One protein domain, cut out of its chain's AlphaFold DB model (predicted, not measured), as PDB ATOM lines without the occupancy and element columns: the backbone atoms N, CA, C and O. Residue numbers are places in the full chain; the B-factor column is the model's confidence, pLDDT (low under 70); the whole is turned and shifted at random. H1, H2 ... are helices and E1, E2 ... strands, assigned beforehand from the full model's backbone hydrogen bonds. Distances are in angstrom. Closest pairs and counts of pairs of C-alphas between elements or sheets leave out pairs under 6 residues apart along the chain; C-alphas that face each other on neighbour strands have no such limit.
ATOM      1  N   THR A  24      96.141 152.287 250.984       48.09
ATOM      2  CA  THR A  24      95.933 151.460 252.186       48.09
ATOM      3  C   THR A  24      97.111 151.465 253.148       48.09
ATOM      4  O   THR A  24      97.041 150.825 254.196       48.09
ATOM      5  N   LYS A  25      98.228 152.111 252.806       52.91
ATOM      6  CA  LYS A  25      99.350 152.207 253.741       52.91
ATOM      7  C   LYS A  25      98.868 152.957 254.985       52.91
ATOM      8  O   LYS A  25      98.391 154.078 254.872       52.91
ATOM      9  N   GLN A  26      98.934 152.311 256.152       52.06
ATOM     10  CA  GLN A  26      98.564 152.938 257.419       52.06
ATOM     11  C   GLN A  26      99.519 154.096 257.653       52.06
ATOM     12  O   GLN A  26     100.693 153.881 257.946       52.06
ATOM     13  N   VAL A  27      99.027 155.312 257.459       56.47
ATOM     14  CA  VAL A  27      99.834 156.499 257.668       56.47
ATOM     15  C   VAL A  27      99.468 157.096 259.015       56.47
ATOM     16  O   VAL A  27      98.309 157.072 259.435       56.47
ATOM     17  N   PHE A  28     100.474 157.603 259.707       55.03
ATOM     18  CA  PHE A  28     100.354 158.125 261.049       55.03
ATOM     19  C   PHE A  28     100.671 159.606 261.058       55.03
ATOM     20  O   PHE A  28     101.656 160.052 260.465       55.03
ATOM     21  N   VAL A  29      99.844 160.364 261.768       58.00
ATOM     22  CA  VAL A  29     100.148 161.741 262.146       58.00
ATOM     23  C   VAL A  29     100.074 161.847 263.659       58.00
ATOM     24  O   VAL A  29      99.140 161.342 264.291       58.00
ATOM     25  N   SER A  30     101.077 162.488 264.252       48.16
ATOM     26  CA  SER A  30     100.967 162.901 265.641       48.16
ATOM     27  C   SER A  30     100.142 164.187 265.711       48.16
ATOM     28  O   SER A  30     100.387 165.102 264.916       48.16
ATOM     29  N   PRO A  31      99.192 164.309 266.651       47.19
ATOM     30  CA  PRO A  31      98.477 165.551 266.900       47.19
ATOM     31  C   PRO A  31      99.409 166.579 267.559       47.19
ATOM     32  O   PRO A  31      99.293 166.945 268.727       47.19
ATOM     33  N   SER A  32     100.329 167.120 266.769       37.19
ATOM     34  CA  SER A  32     101.092 168.314 267.113       37.19
ATOM     35  C   SER A  32     100.216 169.570 267.076       37.19
ATOM     36  O   SER A  32     100.675 170.629 267.483       37.19
ATOM     37  N   ILE A  33      98.948 169.492 266.663       37.34
ATOM     38  CA  ILE A  33      98.013 170.621 266.702       37.34
ATOM     39  C   ILE A  33      97.257 170.570 268.032       37.34
ATOM     40  O   ILE A  33      96.302 169.818 268.193       37.34
ATOM     41  N   PHE A  71     110.717 175.604 250.170       51.97
ATOM     42  CA  PHE A  71     109.991 174.768 251.132       51.97
ATOM     43  C   PHE A  71     108.693 175.446 251.594       51.97
ATOM     44  O   PHE A  71     108.713 176.567 252.106       51.97
ATOM     45  N   ASP A  72     107.559 174.764 251.428       57.44
ATOM     46  CA  ASP A  72     106.268 175.219 251.950       57.44
ATOM     47  C   ASP A  72     106.028 174.622 253.341       57.44
ATOM     48  O   ASP A  72     106.003 173.406 253.522       57.44
ATOM     49  N   THR A  73     105.880 175.472 254.349       56.28
ATOM     50  CA  THR A  73     105.584 175.080 255.732       56.28
ATOM     51  C   THR A  73     104.100 174.757 255.939       56.28
ATOM     52  O   THR A  73     103.742 174.128 256.937       56.28
ATOM     53  N   LYS A  74     103.229 175.085 254.975       65.56
ATOM     54  CA  LYS A  74     101.774 174.867 255.023       65.56
ATOM     55  C   LYS A  74     101.362 173.512 254.451       65.56
ATOM     56  O   LYS A  74     100.427 173.408 253.665       65.56
ATOM     57  N   GLN A  75     102.040 172.454 254.873       71.12
ATOM     58  CA  GLN A  75     101.742 171.083 254.459       71.12
ATOM     59  C   GLN A  75     101.540 170.173 255.673       71.12
ATOM     60  O   GLN A  75     102.105 170.391 256.747       71.12
ATOM     61  N   VAL A  76     100.721 169.137 255.511       77.81
ATOM     62  CA  VAL A  76     100.579 168.068 256.502       77.81
ATOM     63  C   VAL A  76     101.685 167.054 256.274       77.81
ATOM     64  O   VAL A  76     101.821 166.536 255.167       77.81
ATOM     65  N   PHE A  77     102.428 166.738 257.331       81.94
ATOM     66  CA  PHE A  77     103.392 165.641 257.344       81.94
ATOM     67  C   PHE A  77     102.774 164.399 257.970       81.94
ATOM     68  O   PHE A  77     102.105 164.468 259.004       81.94
ATOM     69  N   VAL A  78     103.010 163.261 257.335       86.62
ATOM     70  CA  VAL A  78     102.493 161.951 257.717       86.62
ATOM     71  C   VAL A  78     103.586 160.903 257.469       86.62
ATOM     72  O   VAL A  78     104.511 161.138 256.695       86.62
ATOM     73  N   SER A  79     103.529 159.746 258.124       88.44
ATOM     74  CA  SER A  79     104.502 158.664 257.901       88.44
ATOM     75  C   SER A  79     103.831 157.299 257.799       88.44
ATOM     76  O   SER A  79     102.953 157.018 258.614       88.44
ATOM     77  N   PRO A  80     104.242 156.411 256.876       87.44
ATOM     78  CA  PRO A  80     103.738 155.040 256.836       87.44
ATOM     79  C   PRO A  80     104.245 154.180 258.013       87.44
ATOM     80  O   PRO A  80     103.823 153.037 258.175       87.44
ATOM     81  N   SER A  81     105.157 154.709 258.839       87.69
ATOM     82  CA  SER A  81     105.736 154.022 259.990       87.69
ATOM     83  C   SER A  81     105.179 154.555 261.310       87.69
ATOM     84  O   SER A  81     105.374 155.719 261.668       87.69
ATOM     85  N   ILE A  82     104.569 153.668 262.104       87.25
ATOM     86  CA  ILE A  82     104.183 153.990 263.487       87.25
ATOM     87  C   ILE A  82     105.409 154.226 264.377       87.25
ATOM     88  O   ILE A  82     105.354 155.017 265.316       87.25
ATOM     89  N   HIS A  83     106.535 153.573 264.076       87.75
ATOM     90  CA  HIS A  83     107.778 153.757 264.819       87.75
ATOM     91  C   HIS A  83     108.364 155.151 264.589       87.75
ATOM     92  O   HIS A  83     108.811 155.779 265.549       87.75
ATOM     93  N   TYR A  84     108.296 155.657 263.354       84.56
ATOM     94  CA  TYR A  84     108.691 157.023 263.019       84.56
ATOM     95  C   TYR A  84     107.732 158.050 263.614       84.56
ATOM     96  O   TYR A  84     108.155 158.916 264.377       84.56
ATOM     97  N   ALA A  85     106.428 157.921 263.352       85.38
ATOM     98  CA  ALA A  85     105.428 158.855 263.869       85.38
ATOM     99  C   ALA A  85     105.350 158.868 265.407       85.38
ATOM    100  O   ALA A  85     104.984 159.882 266.001       85.38
ATOM    101  N   GLY A  86     105.720 157.762 266.056       84.56
ATOM    102  CA  GLY A  86     105.803 157.623 267.508       84.56
ATOM    103  C   GLY A  86     107.070 158.206 268.148       84.56
ATOM    104  O   GLY A  86     107.194 158.164 269.378       84.56
ATOM    105  N   LEU A  87     108.022 158.732 267.366       83.56
ATOM    106  CA  LEU A  87     109.223 159.366 267.915       83.56
ATOM    107  C   LEU A  87     108.855 160.596 268.762       83.56
ATOM    108  O   LEU A  87     107.921 161.313 268.409       83.56
ATOM    109  N   PRO A  88     109.615 160.910 269.831       81.31
ATOM    110  CA  PRO A  88     109.311 162.041 270.717       81.31
ATOM    111  C   PRO A  88     109.208 163.405 270.020       81.31
ATOM    112  O   PRO A  88     108.497 164.283 270.505       81.31
ATOM    113  N   ALA A  89     109.903 163.582 268.889       75.12
ATOM    114  CA  ALA A  89     109.830 164.793 268.070       75.12
ATOM    115  C   ALA A  89     108.429 165.017 267.476       75.12
ATOM    116  O   ALA A  89     108.001 166.159 267.314       75.12
ATOM    117  N   TYR A  90     107.704 163.931 267.201       79.31
ATOM    118  CA  TYR A  90     106.380 163.963 266.598       79.31
ATOM    119  C   TYR A  90     105.312 163.656 267.651       79.31
ATOM    120  O   TYR A  90     104.471 164.510 267.914       79.31
ATOM    121  N   ALA A  91     105.363 162.501 268.319       82.31
ATOM    122  CA  ALA A  91     104.405 162.077 269.344       82.31
ATOM    123  C   ALA A  91     104.830 162.500 270.756       82.31
ATOM    124  O   ALA A  91     105.493 161.756 271.489       82.31
ATOM    125  N   LYS A  92     104.404 163.703 271.160       81.81
ATOM    126  CA  LYS A  92     104.600 164.193 272.530       81.81
ATOM    127  C   LYS A  92     103.798 163.356 273.515       81.81
ATOM    128  O   LYS A  92     102.610 163.109 273.316       81.81
ATOM    129  N   ALA A  93     104.465 162.950 274.585       86.19
ATOM    130  CA  ALA A  93     103.835 162.189 275.639       86.19
ATOM    131  C   ALA A  93     103.069 163.112 276.596       86.19
ATOM    132  O   ALA A  93     103.541 164.202 276.924       86.19
ATOM    133  N   SER A  94     101.903 162.668 277.052       88.44
ATOM    134  CA  SER A  94     101.130 163.317 278.108       88.44
ATOM    135  C   SER A  94     101.147 162.431 279.347       88.44
ATOM    136  O   SER A  94     100.939 161.225 279.240       88.44
ATOM    137  N   SER A  95     101.433 163.011 280.510       91.94
ATOM    138  CA  SER A  95     101.445 162.278 281.776       91.94
ATOM    139  C   SER A  95     100.172 162.554 282.570       91.94
ATOM    140  O   SER A  95      99.725 163.698 282.635       91.94
ATOM    141  N   PHE A  96      99.602 161.521 283.185       90.00
ATOM    142  CA  PHE A  96      98.444 161.646 284.071       90.00
ATOM    143  C   PHE A  96      98.466 160.570 285.159       90.00
ATOM    144  O   PHE A  96      99.039 159.501 284.974       90.00
ATOM    145  N   THR A  97      97.817 160.844 286.288       95.75
ATOM    146  CA  THR A  97      97.673 159.880 287.384       95.75
ATOM    147  C   THR A  97      96.259 159.319 287.378       95.75
ATOM    148  O   THR A  97      95.283 160.073 287.374       95.75
ATOM    149  N   HIS A  98      96.126 157.997 287.412       93.19
ATOM    150  CA  HIS A  98      94.840 157.328 287.563       93.19
ATOM    151  C   HIS A  98      94.935 156.278 288.666       93.19
ATOM    152  O   HIS A  98      95.769 155.382 288.607       93.19
ATOM    153  N   ARG A  99      94.075 156.400 289.688       95.19
ATOM    154  CA  ARG A  99      94.012 155.474 290.837       95.19
ATOM    155  C   ARG A  99      95.359 155.257 291.546       95.19
ATOM    156  O   ARG A  99      95.646 154.164 292.009       95.19
ATOM    157  N   GLY A 100      96.167 156.313 291.651       94.31
ATOM    158  CA  GLY A 100      97.475 156.273 292.315       94.31
ATOM    159  C   GLY A 100      98.631 155.803 291.430       94.31
ATOM    160  O   GLY A 100      99.778 155.924 291.845       94.31
ATOM    161  N   THR A 101      98.354 155.349 290.208       95.88
ATOM    162  CA  THR A 101      99.373 154.959 289.231       95.88
ATOM    163  C   THR A 101      99.620 156.095 288.245       95.88
ATOM    164  O   THR A 101      98.675 156.731 287.766       95.88
ATOM    165  N   ASN A 102     100.891 156.362 287.942       95.88
ATOM    166  CA  ASN A 102     101.281 157.349 286.944       95.88
ATOM    167  C   ASN A 102     101.382 156.691 285.571       95.88
ATOM    168  O   ASN A 102     102.009 155.649 285.410       95.88
ATOM    169  N   TYR A 103     100.795 157.338 284.575       94.75
ATOM    170  CA  TYR A 103     100.803 156.882 283.199       94.75
ATOM    171  C   TYR A 103     101.414 157.936 282.290       94.75
ATOM    172  O   TYR A 103     101.238 159.138 282.495       94.75
ATOM    173  N   GLU A 104     102.083 157.470 281.247       93.75
ATOM    174  CA  GLU A 104     102.490 158.257 280.097       93.75
ATOM    175  C   GLU A 104     101.760 157.739 278.855       93.75
ATOM    176  O   GLU A 104     101.862 156.569 278.495       93.75
ATOM    177  N   ALA A 105     101.008 158.616 278.193       89.75
ATOM    178  CA  ALA A 105     100.290 158.300 276.970       89.75
ATOM    179  C   ALA A 105     100.881 159.028 275.763       89.75
ATOM    180  O   ALA A 105     101.168 160.226 275.818       89.75
ATOM    181  N   LYS A 106     100.994 158.317 274.642       87.75
ATOM    182  CA  LYS A 106     101.260 158.875 273.310       87.75
ATOM    183  C   LYS A 106     100.129 158.490 272.375       87.75
ATOM    184  O   LYS A 106      99.584 157.394 272.472       87.75
ATOM    185  N   VAL A 107      99.802 159.387 271.456       84.38
ATOM    186  CA  VAL A 107      98.693 159.203 270.520       84.38
ATOM    187  C   VAL A 107      99.160 159.374 269.082       84.38
ATOM    188  O   VAL A 107     100.007 160.220 268.794       84.38
ATOM    189  N   ALA A 108      98.587 158.584 268.181       83.94
ATOM    190  CA  ALA A 108      98.765 158.712 266.739       83.94
ATOM    191  C   ALA A 108      97.426 158.471 266.034       83.94
ATOM    192  O   ALA A 108      96.637 157.634 266.469       83.94
ATOM    193  N   LEU A 109      97.160 159.190 264.947       83.50
ATOM    194  CA  LEU A 109      95.969 158.967 264.122       83.50
ATOM    195  C   LEU A 109      96.305 158.036 262.962       83.50
ATOM    196  O   LEU A 109      97.325 158.239 262.315       83.50
ATOM    197  N   GLN A 110      95.437 157.070 262.679       83.38
ATOM    198  CA  GLN A 110      95.492 156.259 261.464       83.38
ATOM    199  C   GLN A 110      94.702 156.937 260.354       83.38
ATOM    200  O   GLN A 110      93.551 157.338 260.561       83.38
ATOM    201  N   LEU A 111      95.310 157.045 259.175       85.12
ATOM    202  CA  LEU A 111      94.688 157.679 258.022       85.12
ATOM    203  C   LEU A 111      94.931 156.931 256.714       85.12
ATOM    204  O   LEU A 111      95.913 156.207 256.557       85.12
ATOM    205  N   TYR A 112      94.025 157.169 255.773       82.44
ATOM    206  CA  TYR A 112      94.187 156.916 254.352       82.44
ATOM    207  C   TYR A 112      94.574 158.214 253.647       82.44
ATOM    208  O   TYR A 112      94.039 159.277 253.966       82.44
ATOM    209  N   ILE A 113      95.463 158.127 252.660       82.38
ATOM    210  CA  ILE A 113      95.862 159.261 251.823       82.38
ATOM    211  C   ILE A 113      95.674 158.918 250.346       82.38
ATOM    212  O   ILE A 113      95.921 157.787 249.930       82.38
ATOM    213  N   LYS A 114      95.195 159.860 249.534       84.25
ATOM    214  CA  LYS A 114      94.959 159.622 248.103       84.25
ATOM    215  C   LYS A 114      96.293 159.355 247.366       84.25
ATOM    216  O   LYS A 114      97.227 160.145 247.497       84.25
ATOM    217  N   PRO A 115      96.436 158.287 246.558       85.44
ATOM    218  CA  PRO A 115      97.649 158.034 245.790       85.44
ATOM    219  C   PRO A 115      97.969 159.195 244.853       85.44
ATOM    220  O   PRO A 115      97.074 159.821 244.278       85.44
ATOM    221  N   GLY A 116      99.258 159.505 244.726       86.56
ATOM    222  CA  GLY A 116      99.724 160.651 243.947       86.56
ATOM    223  C   GLY A 116      99.314 162.001 244.536       86.56
ATOM    224  O   GLY A 116      99.535 163.022 243.882       86.56
ATOM    225  N   SER A 117      98.719 162.033 245.743       84.44
ATOM    226  CA  SER A 117      98.334 163.267 246.425       84.44
ATOM    227  C   SER A 117      99.431 163.876 247.306       84.44
ATOM    228  O   SER A 117      99.258 164.989 247.804       84.44
ATOM    229  N   TYR A 118     100.541 163.166 247.491       86.50
ATOM    230  CA  TYR A 118     101.599 163.469 248.452       86.50
ATOM    231  C   TYR A 118     102.990 163.328 247.831       86.50
ATOM    232  O   TYR A 118     103.164 162.674 246.801       86.50
ATOM    233  N   LYS A 119     103.975 163.958 248.469       87.62
ATOM    234  CA  LYS A 119     105.405 163.808 248.189       87.62
ATOM    235  C   LYS A 119     105.997 162.796 249.167       87.62
ATOM    236  O   LYS A 119     105.525 162.695 250.297       87.62
ATOM    237  N   VAL A 120     107.015 162.066 248.726       88.25
ATOM    238  CA  VAL A 120     107.784 161.122 249.549       88.25
ATOM    239  C   VAL A 120     109.192 161.681 249.713       88.25
ATOM    240  O   VAL A 120     109.820 162.060 248.723       88.25
ATOM    241  N   SER A 121     109.676 161.736 250.946       83.31
ATOM    242  CA  SER A 121     110.993 162.242 251.308       83.31
ATOM    243  C   SER A 121     111.688 161.339 252.325       83.31
ATOM    244  O   SER A 121     111.096 160.455 252.953       83.31
ATOM    245  N   ALA A 122     112.992 161.571 252.462       85.25
ATOM    246  CA  ALA A 122     113.804 160.921 253.471       85.25
ATOM    247  C   ALA A 122     113.494 161.458 254.878       85.25
ATOM    248  O   ALA A 122     113.021 162.582 255.042       85.25
ATOM    249  N   SER A 123     113.825 160.649 255.882       79.81
ATOM    250  CA  SER A 123     113.826 160.995 257.298       79.81
ATOM    251  C   SER A 123     114.590 162.292 257.541       79.81
ATOM    252  O   SER A 123     115.749 162.430 257.140       79.81
ATOM    253  N   THR A 124     113.967 163.207 258.276       72.56
ATOM    254  CA  THR A 124     114.594 164.446 258.752       72.56
ATOM    255  C   THR A 124     115.267 164.280 260.117       72.56
ATOM    256  O   THR A 124     116.005 165.160 260.563       72.56
ATOM    257  N   VAL A 125     115.075 163.135 260.784       76.12
ATOM    258  CA  VAL A 125     115.745 162.823 262.051       76.12
ATOM    259  C   VAL A 125     117.091 162.132 261.818       76.12
ATOM    260  O   VAL A 125     117.249 161.314 260.917       76.12
ATOM    261  N   ALA A 126     118.066 162.412 262.690       73.06
ATOM    262  CA  ALA A 126     119.420 161.850 262.602       73.06
ATOM    263  C   ALA A 126     119.489 160.324 262.832       73.06
ATOM    264  O   ALA A 126     120.515 159.694 262.572       73.06
ATOM    265  N   ARG A 127     118.415 159.723 263.359       76.00
ATOM    266  CA  ARG A 127     118.341 158.289 263.640       76.00
ATOM    267  C   ARG A 127     118.161 157.512 262.337       76.00
ATOM    268  O   ARG A 127     117.321 157.877 261.529       76.00
ATOM    269  N   LYS A 128     118.913 156.418 262.183       80.38
ATOM    270  CA  LYS A 128     118.795 155.499 261.044       80.38
ATOM    271  C   LYS A 128     118.079 154.200 261.414       80.38
ATOM    272  O   LYS A 128     118.111 153.798 262.581       80.38
ATOM    273  N   ASN A 129     117.511 153.535 260.413       83.81
ATOM    274  CA  ASN A 129     116.787 152.267 260.473       83.81
ATOM    275  C   ASN A 129     115.654 152.301 261.504       83.81
ATOM    276  O   ASN A 129     115.587 151.467 262.411       83.81
ATOM    277  N   ILE A 130     114.803 153.323 261.408       84.31
ATOM    278  CA  ILE A 130     113.738 153.569 262.393       84.31
ATOM    279  C   ILE A 130     112.657 152.491 262.318       84.31
ATOM    280  O   ILE A 130     112.113 152.085 263.347       84.31
ATOM    281  N   ASP A 131     112.373 152.010 261.112       86.12
ATOM    282  CA  ASP A 131     111.415 150.949 260.844       86.12
ATOM    283  C   ASP A 131     112.092 149.812 260.071       86.12
ATOM    284  O   ASP A 131     112.990 150.033 259.263       86.12
ATOM    285  N   LYS A 132     111.661 148.575 260.320       87.56
ATOM    286  CA  LYS A 132     112.167 147.397 259.600       87.56
ATOM    287  C   LYS A 132     111.519 147.232 258.224       87.56
ATOM    288  O   LYS A 132     112.061 146.519 257.387       87.56
ATOM    289  N   LYS A 133     110.335 147.817 258.019       86.00
ATOM    290  CA  LYS A 133     109.519 147.686 256.805       86.00
ATOM    291  C   LYS A 133     109.675 148.863 255.849       86.00
ATOM    292  O   LYS A 133     109.466 148.679 254.656       86.00
ATOM    293  N   PHE A 134     110.009 150.046 256.362       85.00
ATOM    294  CA  PHE A 134     110.135 151.268 255.570       85.00
ATOM    295  C   PHE A 134     111.565 151.786 255.623       85.00
ATOM    296  O   PHE A 134     112.116 151.959 256.710       85.00
ATOM    297  N   SER A 135     112.152 152.040 254.453       87.25
ATOM    298  CA  SER A 135     113.467 152.671 254.371       87.25
ATOM    299  C   SER A 135     113.404 154.102 254.901       87.25
ATOM    300  O   SER A 135     112.449 154.832 254.631       87.25
ATOM    301  N   ASP A 136     114.467 154.553 255.569       86.94
ATOM    302  CA  ASP A 136     114.591 155.948 255.998       86.94
ATOM    303  C   ASP A 136     114.520 156.924 254.808       86.94
ATOM    304  O   ASP A 136     114.226 158.094 255.007       86.94
ATOM    305  N   SER A 137     114.768 156.478 253.571       87.06
ATOM    306  CA  SER A 137     114.665 157.309 252.362       87.06
ATOM    307  C   SER A 137     113.229 157.582 251.892       87.06
ATOM    308  O   SER A 137     113.046 158.388 250.985       87.06
ATOM    309  N   GLU A 138     112.226 156.900 252.454       86.81
ATOM    310  CA  GLU A 138     110.817 156.992 252.026       86.81
ATOM    311  C   GLU A 138     109.825 157.116 253.195       86.81
ATOM    312  O   GLU A 138     108.622 156.903 253.029       86.81
ATOM    313  N   ILE A 139     110.325 157.410 254.398       85.69
ATOM    314  CA  ILE A 139     109.553 157.311 255.642       85.69
ATOM    315  C   ILE A 139     108.786 158.589 255.997       85.69
ATOM    316  O   ILE A 139     107.919 158.550 256.872       85.69
ATOM    317  N   GLU A 140     109.069 159.714 255.343       85.50
ATOM    318  CA  GLU A 140     108.388 160.986 255.580       85.50
ATOM    319  C   GLU A 140     107.586 161.377 254.344       85.50
ATOM    320  O   GLU A 140     108.122 161.456 253.241       85.50
ATOM    321  N   TRP A 141     106.280 161.568 254.501       86.81
ATOM    322  CA  TRP A 141     105.396 161.961 253.411       86.81
ATOM    323  C   TRP A 141     104.737 163.292 253.733       86.81
ATOM    324  O   TRP A 141     104.432 163.580 254.894       86.81
ATOM    325  N   SER A 142     104.462 164.092 252.709       83.81
ATOM    326  CA  SER A 142     103.842 165.398 252.902       83.81
ATOM    327  C   SER A 142     102.811 165.750 251.835       83.81
ATOM    328  O   SER A 142     102.900 165.318 250.683       83.81
ATOM    329  N   THR A 143     101.796 166.526 252.209       81.25
ATOM    330  CA  THR A 143     100.784 167.028 251.273       81.25
ATOM    331  C   THR A 143     100.279 168.408 251.676       81.25
ATOM    332  O   THR A 143     100.017 168.677 252.845       81.25
ATOM    333  N   ASP A 144     100.120 169.271 250.686       82.06
ATOM    334  CA  ASP A 144      99.508 170.601 250.749       82.06
ATOM    335  C   ASP A 144      98.060 170.588 250.217       82.06
ATOM    336  O   ASP A 144      97.409 171.625 250.110       82.06
ATOM    337  N   ARG A 145      97.527 169.410 249.861       80.38
ATOM    338  CA  ARG A 145      96.190 169.287 249.272       80.38
ATOM    339  C   ARG A 145      95.125 169.025 250.328       80.38
ATOM    340  O   ARG A 145      95.236 168.114 251.143       80.38
ATOM    341  N   HIS A 146      94.027 169.770 250.247       77.69
ATOM    342  CA  HIS A 146      92.837 169.529 251.062       77.69
ATOM    343  C   HIS A 146      92.027 168.330 250.549       77.69
ATOM    344  O   HIS A 146      92.024 168.025 249.357       77.69
ATOM    345  N   GLY A 147      91.310 167.656 251.454       80.81
ATOM    346  CA  GLY A 147      90.380 166.571 251.109       80.81
ATOM    347  C   GLY A 147      91.036 165.266 250.640       80.81
ATOM    348  O   GLY A 147      90.340 164.367 250.176       80.81
ATOM    349  N   VAL A 148      92.363 165.140 250.751       82.69
ATOM    350  CA  VAL A 148      93.110 163.946 250.311       82.69
ATOM    351  C   VAL A 148      93.497 163.006 251.451       82.69
ATOM    352  O   VAL A 148      94.121 161.983 251.192       82.69
ATOM    353  N   ILE A 149      93.132 163.339 252.692       83.19
ATOM    354  CA  ILE A 149      93.401 162.553 253.901       83.19
ATOM    355  C   ILE A 149      92.075 162.170 254.551       83.19
ATOM    356  O   ILE A 149      91.265 163.044 254.843       83.19
ATOM    357  N   ILE A 150      91.875 160.893 254.854       82.81
ATOM    358  CA  ILE A 150      90.731 160.400 255.631       82.81
ATOM    359  C   ILE A 150      91.271 159.742 256.893       82.81
ATOM    360  O   ILE A 150      91.969 158.739 256.810       82.81
ATOM    361  N   VAL A 151      90.946 160.290 258.061       84.06
ATOM    362  CA  VAL A 151      91.295 159.671 259.346       84.06
ATOM    363  C   VAL A 151      90.241 158.630 259.698       84.06
ATOM    364  O   VAL A 151      89.049 158.919 259.621       84.06
ATOM    365  N   TYR A 152      90.677 157.434 260.088       82.38
ATOM    366  CA  TYR A 152      89.777 156.320 260.401       82.38
ATOM    367  C   TYR A 152      90.072 155.635 261.741       82.38
ATOM    368  O   TYR A 152      89.275 154.812 262.186       82.38
ATOM    369  N   GLY A 153      91.180 155.968 262.411       81.69
ATOM    370  CA  GLY A 153      91.537 155.340 263.682       81.69
ATOM    371  C   GLY A 153      92.373 156.229 264.596       81.69
ATOM    372  O   GLY A 153      93.001 157.195 264.161       81.69
ATOM    373  N   LEU A 154      92.379 155.876 265.881       85.06
ATOM    374  CA  LEU A 154      93.208 156.473 266.922       85.06
ATOM    375  C   LEU A 154      93.980 155.354 267.619       85.06
ATOM    376  O   LEU A 154      93.380 154.455 268.205       85.06
ATOM    377  N   LEU A 155      95.305 155.441 267.592       85.38
ATOM    378  CA  LEU A 155      96.186 154.581 268.367       85.38
ATOM    379  C   LEU A 155      96.632 155.303 269.632       85.38
ATOM    380  O   LEU A 155      97.048 156.463 269.588       85.38
ATOM    381  N   VAL A 156      96.591 154.580 270.749       88.12
ATOM    382  CA  VAL A 156      97.071 155.049 272.048       88.12
ATOM    383  C   VAL A 156      98.130 154.076 272.544       88.12
ATOM    384  O   VAL A 156      97.858 152.889 272.718       88.12
ATOM    385  N   LYS A 157      99.339 154.581 272.782       89.25
ATOM    386  CA  LYS A 157     100.367 153.881 273.552       89.25
ATOM    387  C   LYS A 157     100.283 154.375 274.986       89.25
ATOM    388  O   LYS A 157     100.348 155.582 275.198       89.25
ATOM    389  N   LEU A 158     100.145 153.457 275.933       92.31
ATOM    390  CA  LEU A 158     100.092 153.747 277.359       92.31
ATOM    391  C   LEU A 158     101.237 153.011 278.053       92.31
ATOM    392  O   LEU A 158     101.322 151.790 277.950       92.31
ATOM    393  N   ASP A 159     102.095 153.754 278.738       92.81
ATOM    394  CA  ASP A 159     103.201 153.231 279.534       92.81
ATOM    395  C   ASP A 159     102.951 153.582 281.013       92.81
ATOM    396  O   ASP A 159     102.635 154.728 281.338       92.81
ATOM    397  N   GLU A 160     103.059 152.606 281.912       93.12
ATOM    398  CA  GLU A 160     103.030 152.820 283.366       93.12
ATOM    399  C   GLU A 160     104.412 153.284 283.857       93.12
ATOM    400  O   GLU A 160     105.432 152.802 283.354       93.12
ATOM    401  N   LYS A 161     104.445 154.238 284.796       83.00
ATOM    402  CA  LYS A 161     105.669 154.803 285.388       83.00
ATOM    403  C   LYS A 161     105.863 154.395 286.838       83.00
ATOM    404  O   LYS A 161     104.882 154.499 287.607       83.00
TER     405      LYS A 161
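What this domain is: This is residues 24 to 33 and 71 to 161 of the 161 residues of an uncharacterized protein of Branchiostoma floridae (UniProt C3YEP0). A long, strongly twisted ribbon of E4 and E7 makes the longest axis, with E3 in a hairpin with E4 at one end. Toward the other end E1 runs beside E4, next to a small sheet, E2 E6 E5, and the short helix H1. The printed part has 101 residues, with seven named strands and one named helix in the order E1 E2 H1 E3 E4 E5 E6 E7. Both sheets are antiparallel; the class is mostly strand, with 50 residues in named elements. The whole is compact, with a radius of gyration of the C-alphas of 14.7 A and spans of 48 by 31 by 26 A.

Where its parts are: E1, residues 24 to 29, begins at C-alpha 24 (95.933, 151.460, 252.186) and is 14.9 A long. E2 is residues 76 to 78, H1 residues 82 to 85 and E3 residues 94 to 98. E4, residues 101 to 113, is 37.8 A long. E5 is residues 119 to 121 and E6 residues 140 to 143. E7, residues 149 to 160, is 32.5 A long, bends by 59 degrees at residue 152 and ends at C-alpha 160 (103.030, 152.820, 283.366).

How they stand to each other: E1 and E3 lie on one side of E4, E7 on the other side. N 29 and O 109 of E1 and E4 are 3.3 A apart, N 96 and O 103 of E3 and E4 3.0 A, N 106 and O 157 of E4 and E7 2.9 A. In the other sheet, N 78 and O 141 of E2 and E6 are 2.8 A apart, and N 119 and O 142 of the hairpin E5 and E6 2.8 A. The closest C-alphas of E1 and E2, Val 29 and Val 78, are 5.0 A apart. H1 is on the branched sheet, at a height of 8.0 A, and only just over E1, with 3 C-alphas; it is too short for an O i to N i+4 pair.

The domain as a whole: The C-alphas farthest apart, Gly 100 and Gly 116, are 48.6 A apart. Residues 34 to 70 are not printed, and C-alphas 33 and 71 are 20.1 A apart across the cut. The link E5 to E6 is long. The pLDDT is under 70 in residues 24 to 33 and 71 to 74.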